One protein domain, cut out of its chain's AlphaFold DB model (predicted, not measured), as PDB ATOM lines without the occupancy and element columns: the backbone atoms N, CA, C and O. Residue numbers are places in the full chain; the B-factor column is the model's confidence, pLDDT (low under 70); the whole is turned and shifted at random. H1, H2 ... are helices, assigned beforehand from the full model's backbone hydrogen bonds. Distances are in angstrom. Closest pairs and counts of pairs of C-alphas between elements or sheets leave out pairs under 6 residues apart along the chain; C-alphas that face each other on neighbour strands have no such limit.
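What this domain is: This is residues 2 to 61 of the 172 residues of the protein "Hypothetical protein" of Adineta steineri (UniProt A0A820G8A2). There is little regular structure here: helix H2 is the core piece, little H1 packs on one side of it, and H3 turns off from its end. Long stretches without named elements lie before and after, residues 2 to 20 and 49 to 61; residues 49 to 54 stick out. The 60 printed residues, with three named helices in the order H1, H2, H3 and no named strand, are all helix in class, with 21 residues in named elements. The whole is only just compact, close to loose, with a radius of gyration of the C-alphas of 12.5 A and spans of 36 by 26 by 18 A.

How they stand to each other: Start at H2, residues 31 to 40. H1, residues 21 to 24, touches it; their closest C-alphas, of Pro 21 and Leu 37, are 6.1 A apart. H3, residues 42 to 48, only just touches H2, with 3 pairs of C-alphas within 8 A, and only at the corner; the closest are Phe 38 and Leu 44, 6.1 A. Their lines are about perpendicular, at 75 degrees. H1 and H3 are apart. Every O i to N i+4 pair is within hydrogen-bond range in H2 and H3; H1 is too short for one.

Where its parts are: Find C-alpha 31 at (160.367, 213.102, 186.418); from there H2 runs 14.3 A to Asn 40. H1 begins at C-alpha 21, (159.209, 203.568, 180.333), and spans 5.0 A; H3 spans 9.7 A and ends at C-alpha 48, (167.615, 200.846, 196.881).

The domain as a whole: The C-alphas farthest apart, of Asn 14 and Ser 52, are 36.4 A apart. The printed part has no cut. The link H2 to H3 is tight, H1 to H2 short. Look for low confidence, pLDDT under 70, in residues 2 to 10.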
ATOM      1  N   SER A   2     168.615 217.212 198.898       33.56
ATOM      2  CA  SER A   2     167.960 218.513 198.647       33.56
ATOM      3  C   SER A   2     168.835 219.426 197.787       33.56
ATOM      4  O   SER A   2     168.900 220.633 197.994       33.56
ATOM      5  N   LYS A   3     169.553 218.837 196.825       41.44
ATOM      6  CA  LYS A   3     169.917 219.580 195.622       41.44
ATOM      7  C   LYS A   3     168.722 219.408 194.707       41.44
ATOM      8  O   LYS A   3     168.504 218.305 194.212       41.44
ATOM      9  N   GLU A   4     167.895 220.442 194.635       40.53
ATOM     10  CA  GLU A   4     166.765 220.501 193.720       40.53
ATOM     11  C   GLU A   4     167.259 220.073 192.339       40.53
ATOM     12  O   GLU A   4     168.190 220.657 191.778       40.53
ATOM     13  N   ILE A   5     166.699 218.973 191.833       51.09
ATOM     14  CA  ILE A   5     166.815 218.644 190.421       51.09
ATOM     15  C   ILE A   5     166.193 219.849 189.726       51.09
ATOM     16  O   ILE A   5     165.010 220.111 189.934       51.09
ATOM     17  N   ASN A   6     166.995 220.616 188.986       48.97
ATOM     18  CA  ASN A   6     166.500 221.733 188.195       48.97
ATOM     19  C   ASN A   6     165.293 221.220 187.385       48.97
ATOM     20  O   ASN A   6     165.423 220.243 186.646       48.97
ATOM     21  N   ASN A   7     164.105 221.774 187.636       52.28
ATOM     22  CA  ASN A   7     162.827 221.159 187.248       52.28
ATOM     23  C   ASN A   7     162.556 221.219 185.734       52.28
ATOM     24  O   ASN A   7     161.524 220.733 185.274       52.28
ATOM     25  N   GLU A   8     163.468 221.782 184.948       58.38
ATOM     26  CA  GLU A   8     163.331 221.907 183.500       58.38
ATOM     27  C   GLU A   8     163.703 220.597 182.792       58.38
ATOM     28  O   GLU A   8     164.799 220.418 182.260       58.38
ATOM     29  N   TRP A   9     162.765 219.651 182.793       69.94
ATOM     30  CA  TRP A   9     162.831 218.450 181.964       69.94
ATOM     31  C   TRP A   9     162.108 218.704 180.642       69.94
ATOM     32  O   TRP A   9     160.924 219.033 180.619       69.94
ATOM     33  N   ILE A  10     162.832 218.566 179.532       68.38
ATOM     34  CA  ILE A  10     162.312 218.826 178.187       68.38
ATOM     35  C   ILE A  10     161.619 217.567 177.655       68.38
ATOM     36  O   ILE A  10     162.203 216.484 177.634       68.38
ATOM     37  N   ARG A  11     160.392 217.722 177.149       76.50
ATOM     38  CA  ARG A  11     159.683 216.671 176.410       76.50
ATOM     39  C   ARG A  11     160.310 216.503 175.024       76.50
ATOM     40  O   ARG A  11     160.032 217.279 174.116       76.50
ATOM     41  N   ILE A  12     161.183 215.509 174.877       81.88
ATOM     42  CA  ILE A  12     161.891 215.230 173.614       81.88
ATOM     43  C   ILE A  12     161.103 214.240 172.749       81.88
ATOM     44  O   ILE A  12     161.199 214.266 171.523       81.88
ATOM     45  N   TRP A  13     160.313 213.366 173.370       79.38
ATOM     46  CA  TRP A  13     159.588 212.305 172.683       79.38
ATOM     47  C   TRP A  13     158.084 212.527 172.839       79.38
ATOM     48  O   TRP A  13     157.595 213.037 173.845       79.38
ATOM     49  N   ASN A  14     157.290 212.148 171.844       85.00
ATOM     50  CA  ASN A  14     155.839 212.328 171.924       85.00
ATOM     51  C   ASN A  14     155.161 211.272 172.830       85.00
ATOM     52  O   ASN A  14     154.107 210.755 172.486       85.00
ATOM     53  N   LEU A  15     155.780 210.930 173.967       82.75
ATOM     54  CA  LEU A  15     155.267 209.978 174.961       82.75
ATOM     55  C   LEU A  15     154.331 210.690 175.940       82.75
ATOM     56  O   LEU A  15     154.528 211.890 176.189       82.75
ATOM     57  N   SER A  16     153.341 209.989 176.495       83.62
ATOM     58  CA  SER A  16     152.497 210.557 177.559       83.62
ATOM     59  C   SER A  16     153.275 210.658 178.878       83.62
ATOM     60  O   SER A  16     154.316 210.021 179.069       83.62
ATOM     61  N   GLU A  17     152.832 211.524 179.794       81.56
ATOM     62  CA  GLU A  17     153.547 211.746 181.060       81.56
ATOM     63  C   GLU A  17     153.526 210.532 181.994       81.56
ATOM     64  O   GLU A  17     154.451 210.340 182.783       81.56
ATOM     65  N   ASP A  18     152.470 209.738 181.887       84.81
ATOM     66  CA  ASP A  18     152.176 208.532 182.649       84.81
ATOM     67  C   ASP A  18     152.556 207.242 181.908       84.81
ATOM     68  O   ASP A  18     152.364 206.148 182.441       84.81
ATOM     69  N   GLU A  19     153.114 207.357 180.701       85.94
ATOM     70  CA  GLU A  19     153.547 206.205 179.921       85.94
ATOM     71  C   GLU A  19     154.681 205.466 180.634       85.94
ATOM     72  O   GLU A  19     155.706 206.060 180.984       85.94
ATOM     73  N   ASP A  20     154.509 204.159 180.836       84.69
ATOM     74  CA  ASP A  20     155.520 203.341 181.494       84.69
ATOM     75  C   ASP A  20     156.780 203.241 180.606       84.69
ATOM     76  O   ASP A  20     156.704 202.730 179.479       84.69
ATOM     77  N   PRO A  21     157.965 203.668 181.092       84.44
ATOM     78  CA  PRO A  21     159.209 203.568 180.333       84.44
ATOM     79  C   PRO A  21     159.561 202.147 179.884       84.44
ATOM     80  O   PRO A  21     160.269 201.996 178.889       84.44
ATOM     81  N   TYR A  22     159.071 201.100 180.559       82.44
ATOM     82  CA  TYR A  22     159.274 199.712 180.131       82.44
ATOM     83  C   TYR A  22     158.715 199.424 178.735       82.44
ATOM     84  O   TYR A  22     159.287 198.612 178.009       82.44
ATOM     85  N   LEU A  23     157.651 200.121 178.332       83.56
ATOM     86  CA  LEU A  23     157.062 199.996 176.996       83.56
ATOM     87  C   LEU A  23     157.893 200.706 175.919       83.56
ATOM     88  O   LEU A  23     157.733 200.441 174.732       83.56
ATOM     89  N   ASN A  24     158.819 201.573 176.334       82.81
ATOM     90  CA  ASN A  24     159.600 202.446 175.464       82.81
ATOM     91  C   ASN A  24     161.107 202.282 175.676       82.81
ATOM     92  O   ASN A  24     161.859 203.254 175.602       82.81
ATOM     93  N   PHE A  25     161.568 201.056 175.932       84.06
ATOM     94  CA  PHE A  25     162.994 200.736 176.078       84.06
ATOM     95  C   PHE A  25     163.701 201.546 177.183       84.06
ATOM     96  O   PHE A  25     164.878 201.858 177.067       84.06
ATOM     97  N   MET A  26     162.995 201.884 178.268       89.31
ATOM     98  CA  MET A  26     163.487 202.687 179.402       89.31
ATOM     99  C   MET A  26     163.761 204.168 179.082       89.31
ATOM    100  O   MET A  26     164.446 204.857 179.843       89.31
ATOM    101  N   LYS A  27     163.202 204.689 177.987       89.69
ATOM    102  CA  LYS A  27     163.193 206.123 177.678       89.69
ATOM    103  C   LYS A  27     162.456 206.914 178.766       89.69
ATOM    104  O   LYS A  27     161.275 206.693 179.006       89.69
ATOM    105  N   ILE A  28     163.151 207.877 179.378       89.81
ATOM    106  CA  ILE A  28     162.583 208.887 180.287       89.81
ATOM    107  C   ILE A  28     162.769 210.315 179.748       89.81
ATOM    108  O   ILE A  28     163.864 210.698 179.339       89.81
ATOM    109  N   GLN A  29     161.706 211.112 179.748       88.38
ATOM    110  CA  GLN A  29     161.722 212.521 179.326       88.38
ATOM    111  C   GLN A  29     161.212 213.478 180.407       88.38
ATOM    112  O   GLN A  29     161.319 214.691 180.263       88.38
ATOM    113  N   ASN A  30     160.657 212.947 181.496       86.62
ATOM    114  CA  ASN A  30     160.212 213.734 182.637       86.62
ATOM    115  C   ASN A  30     160.389 212.953 183.951       86.62
ATOM    116  O   ASN A  30     160.664 211.749 183.971       86.62
ATOM    117  N   VAL A  31     160.207 213.658 185.068       86.88
ATOM    118  CA  VAL A  31     160.367 213.102 186.418       86.88
ATOM    119  C   VAL A  31     159.300 212.052 186.755       86.88
ATOM    120  O   VAL A  31     159.589 211.125 187.510       86.88
ATOM    121  N   ASN A  32     158.081 212.155 186.216       87.88
ATOM    122  CA  ASN A  32     157.016 211.180 186.484       87.88
ATOM    123  C   ASN A  32     157.365 209.808 185.901       87.88
ATOM    124  O   ASN A  32     157.280 208.805 186.605       87.88
ATOM    125  N   GLN A  33     157.878 209.775 184.675       89.62
ATOM    126  CA  GLN A  33     158.392 208.562 184.046       89.62
ATOM    127  C   GLN A  33     159.580 207.971 184.813       89.62
ATOM    128  O   GLN A  33     159.624 206.765 185.045       89.62
ATOM    129  N   LEU A  34     160.512 208.804 185.291       89.44
ATOM    130  CA  LEU A  34     161.593 208.338 186.167       89.44
ATOM    131  C   LEU A  34     161.041 207.688 187.451       89.44
ATOM    132  O   LEU A  34     161.486 206.608 187.834       89.44
ATOM    133  N   LYS A  35     160.040 208.301 188.098       87.88
ATOM    134  CA  LYS A  35     159.374 207.725 189.280       87.88
ATOM    135  C   LYS A  35     158.684 206.397 188.960       87.88
ATOM    136  O   LYS A  35     158.772 205.469 189.763       87.88
ATOM    137  N   LEU A  36     158.018 206.296 187.809       90.19
ATOM    138  CA  LEU A  36     157.376 205.063 187.343       90.19
ATOM    139  C   LEU A  36     158.401 203.945 187.129       90.19
ATOM    140  O   LEU A  36     158.225 202.855 187.673       90.19
ATOM    141  N   LEU A  37     159.519 204.239 186.456       89.88
ATOM    142  CA  LEU A  37     160.621 203.291 186.275       89.88
ATOM    143  C   LEU A  37     161.149 202.779 187.625       89.88
ATOM    144  O   LEU A  37     161.341 201.580 187.805       89.88
ATOM    145  N   PHE A  38     161.337 203.674 188.601       88.31
ATOM    146  CA  PHE A  38     161.776 203.313 189.953       88.31
ATOM    147  C   PHE A  38     160.769 202.427 190.689       88.31
ATOM    148  O   PHE A  38     161.155 201.459 191.344       88.31
ATOM    149  N   LYS A  39     159.478 202.743 190.577       87.44
ATOM    150  CA  LYS A  39     158.399 201.986 191.220       87.44
ATOM    151  C   LYS A  39     158.301 200.562 190.666       87.44
ATOM    152  O   LYS A  39     158.141 199.608 191.435       87.44
ATOM    153  N   ASN A  40     158.432 200.426 189.348       89.31
ATOM    154  CA  ASN A  40     158.170 199.178 188.634       89.31
ATOM    155  C   ASN A  40     159.423 198.296 188.466       89.31
ATOM    156  O   ASN A  40     159.293 197.119 188.146       89.31
ATOM    157  N   SER A  41     160.627 198.816 188.730       90.38
ATOM    158  CA  SER A  41     161.876 198.059 188.587       90.38
ATOM    159  C   SER A  41     162.267 197.275 189.835       90.38
ATOM    160  O   SER A  41     162.706 197.837 190.840       90.38
ATOM    161  N   ASP A  42     162.225 195.945 189.737       89.25
ATOM    162  CA  ASP A  42     162.735 195.059 190.789       89.25
ATOM    163  C   ASP A  42     164.245 195.218 191.009       89.25
ATOM    164  O   ASP A  42     164.713 195.121 192.144       89.25
ATOM    165  N   ARG A  43     165.018 195.501 189.950       86.75
ATOM    166  CA  ARG A  43     166.467 195.739 190.072       86.75
ATOM    167  C   ARG A  43     166.752 197.006 190.867       86.75
ATOM    168  O   ARG A  43     167.493 196.946 191.842       86.75
ATOM    169  N   LEU A  44     166.097 198.118 190.521       87.25
ATOM    170  CA  LEU A  44     166.257 199.362 191.278       87.25
ATOM    171  C   LEU A  44     165.795 199.186 192.722       87.25
ATOM    172  O   LEU A  44     166.444 199.688 193.630       87.25
ATOM    173  N   ARG A  45     164.730 198.415 192.968       86.69
ATOM    174  CA  ARG A  45     164.286 198.093 194.330       86.69
ATOM    175  C   ARG A  45     165.348 197.330 195.125       86.69
ATOM    176  O   ARG A  45     165.570 197.634 196.294       86.69
ATOM    177  N   GLN A  46     166.015 196.353 194.507       86.06
ATOM    178  CA  GLN A  46     167.112 195.612 195.139       86.06
ATOM    179  C   GLN A  46     168.319 196.498 195.444       86.06
ATOM    180  O   GLN A  46     168.946 196.304 196.487       86.06
ATOM    181  N   ASP A  47     168.638 197.437 194.555       84.50
ATOM    182  CA  ASP A  47     169.724 198.392 194.762       84.50
ATOM    183  C   ASP A  47     169.361 199.374 195.877       84.50
ATOM    184  O   ASP A  47     170.143 199.539 196.810       84.50
ATOM    185  N   ILE A  48     168.137 199.921 195.863       83.19
ATOM    186  CA  ILE A  48     167.615 200.846 196.881       83.19
ATOM    187  C   ILE A  48     167.645 200.243 198.280       83.19
ATOM    188  O   ILE A  48     168.064 200.901 199.225       83.19
ATOM    189  N   ASN A  49     167.278 198.971 198.423       81.62
ATOM    190  CA  ASN A  49     167.309 198.296 199.722       81.62
ATOM    191  C   ASN A  49     168.729 198.094 200.280       81.62
ATOM    192  O   ASN A  49     168.880 197.714 201.438       81.62
ATOM    193  N   LYS A  50     169.766 198.316 199.463       81.19
ATOM    194  CA  LYS A  50     171.182 198.235 199.846       81.19
ATOM    195  C   LYS A  50     171.857 199.611 199.885       81.19
ATOM    196  O   LYS A  50     173.057 199.663 200.146       81.19
ATOM    197  N   ILE A  51     171.113 200.690 199.618       77.75
ATOM    198  CA  ILE A  51     171.623 202.065 199.617       77.75
ATOM    199  C   ILE A  51     172.099 202.441 201.030       77.75
ATOM    200  O   ILE A  51     171.364 202.350 202.011       77.75
ATOM    201  N   SER A  52     173.356 202.858 201.108       75.38
ATOM    202  CA  SER A  52     174.004 203.587 202.194       75.38
ATOM    203  C   SER A  52     173.802 205.110 202.027       75.38
ATOM    204  O   SER A  52     172.750 205.560 201.590       75.38
ATOM    205  N   SER A  53     174.744 205.955 202.452       75.00
ATOM    206  CA  SER A  53     174.585 207.422 202.408       75.00
ATOM    207  C   SER A  53     175.202 208.102 201.174       75.00
ATOM    208  O   SER A  53     175.111 209.323 201.056       75.00
ATOM    209  N   ASN A  54     175.811 207.350 200.250       79.75
ATOM    210  CA  ASN A  54     176.710 207.882 199.210       79.75
ATOM    211  C   ASN A  54     176.336 207.497 197.767       79.75
ATOM    212  O   ASN A  54     177.130 207.669 196.837       79.75
ATOM    213  N   GLU A  55     175.141 206.969 197.554       80.69
ATOM    214  CA  GLU A  55     174.706 206.450 196.268       80.69
ATOM    215  C   GLU A  55     174.334 207.570 195.304       80.69
ATOM    216  O   GLU A  55     173.911 208.668 195.675       80.69
ATOM    217  N   LYS A  56     174.531 207.277 194.020       84.38
ATOM    218  CA  LYS A  56     174.369 208.238 192.935       84.38
ATOM    219  C   LYS A  56     173.282 207.753 191.996       84.38
ATOM    220  O   LYS A  56     173.297 206.603 191.564       84.38
ATOM    221  N   LEU A  57     172.384 208.659 191.630       85.75
ATOM    222  CA  LEU A  57     171.506 208.473 190.486       85.75
ATOM    223  C   LEU A  57     172.284 208.821 189.217       85.75
ATOM    224  O   LEU A  57     172.771 209.943 189.077       85.75
ATOM    225  N   ILE A  58     172.391 207.865 188.298       88.00
ATOM    226  CA  ILE A  58     173.039 208.063 187.002       88.00
ATOM    227  C   ILE A  58     171.951 208.143 185.937       88.00
ATOM    228  O   ILE A  58     171.215 207.184 185.714       88.00
ATOM    229  N   LEU A  59     171.868 209.287 185.264       87.75
ATOM    230  CA  LEU A  59     171.008 209.494 184.105       87.75
ATOM    231  C   LEU A  59     171.897 209.581 182.869       87.75
ATOM    232  O   LEU A  59     172.871 210.333 182.852       87.75
ATOM    233  N   ARG A  60     171.574 208.799 181.840       88.44
ATOM    234  CA  ARG A  60     172.324 208.773 180.582       88.44
ATOM    235  C   ARG A  60     171.456 209.322 179.466       88.44
ATOM    236  O   ARG A  60     170.263 209.032 179.411       88.44
ATOM    237  N   LYS A  61     172.067 210.102 178.571       87.62
ATOM    238  CA  LYS A  61     171.402 210.538 177.344       87.62
ATOM    239  C   LYS A  61     171.012 209.297 176.544       87.62
ATOM    240  O   LYS A  61     171.844 208.423 176.320       87.62
TER     241      LYS A  61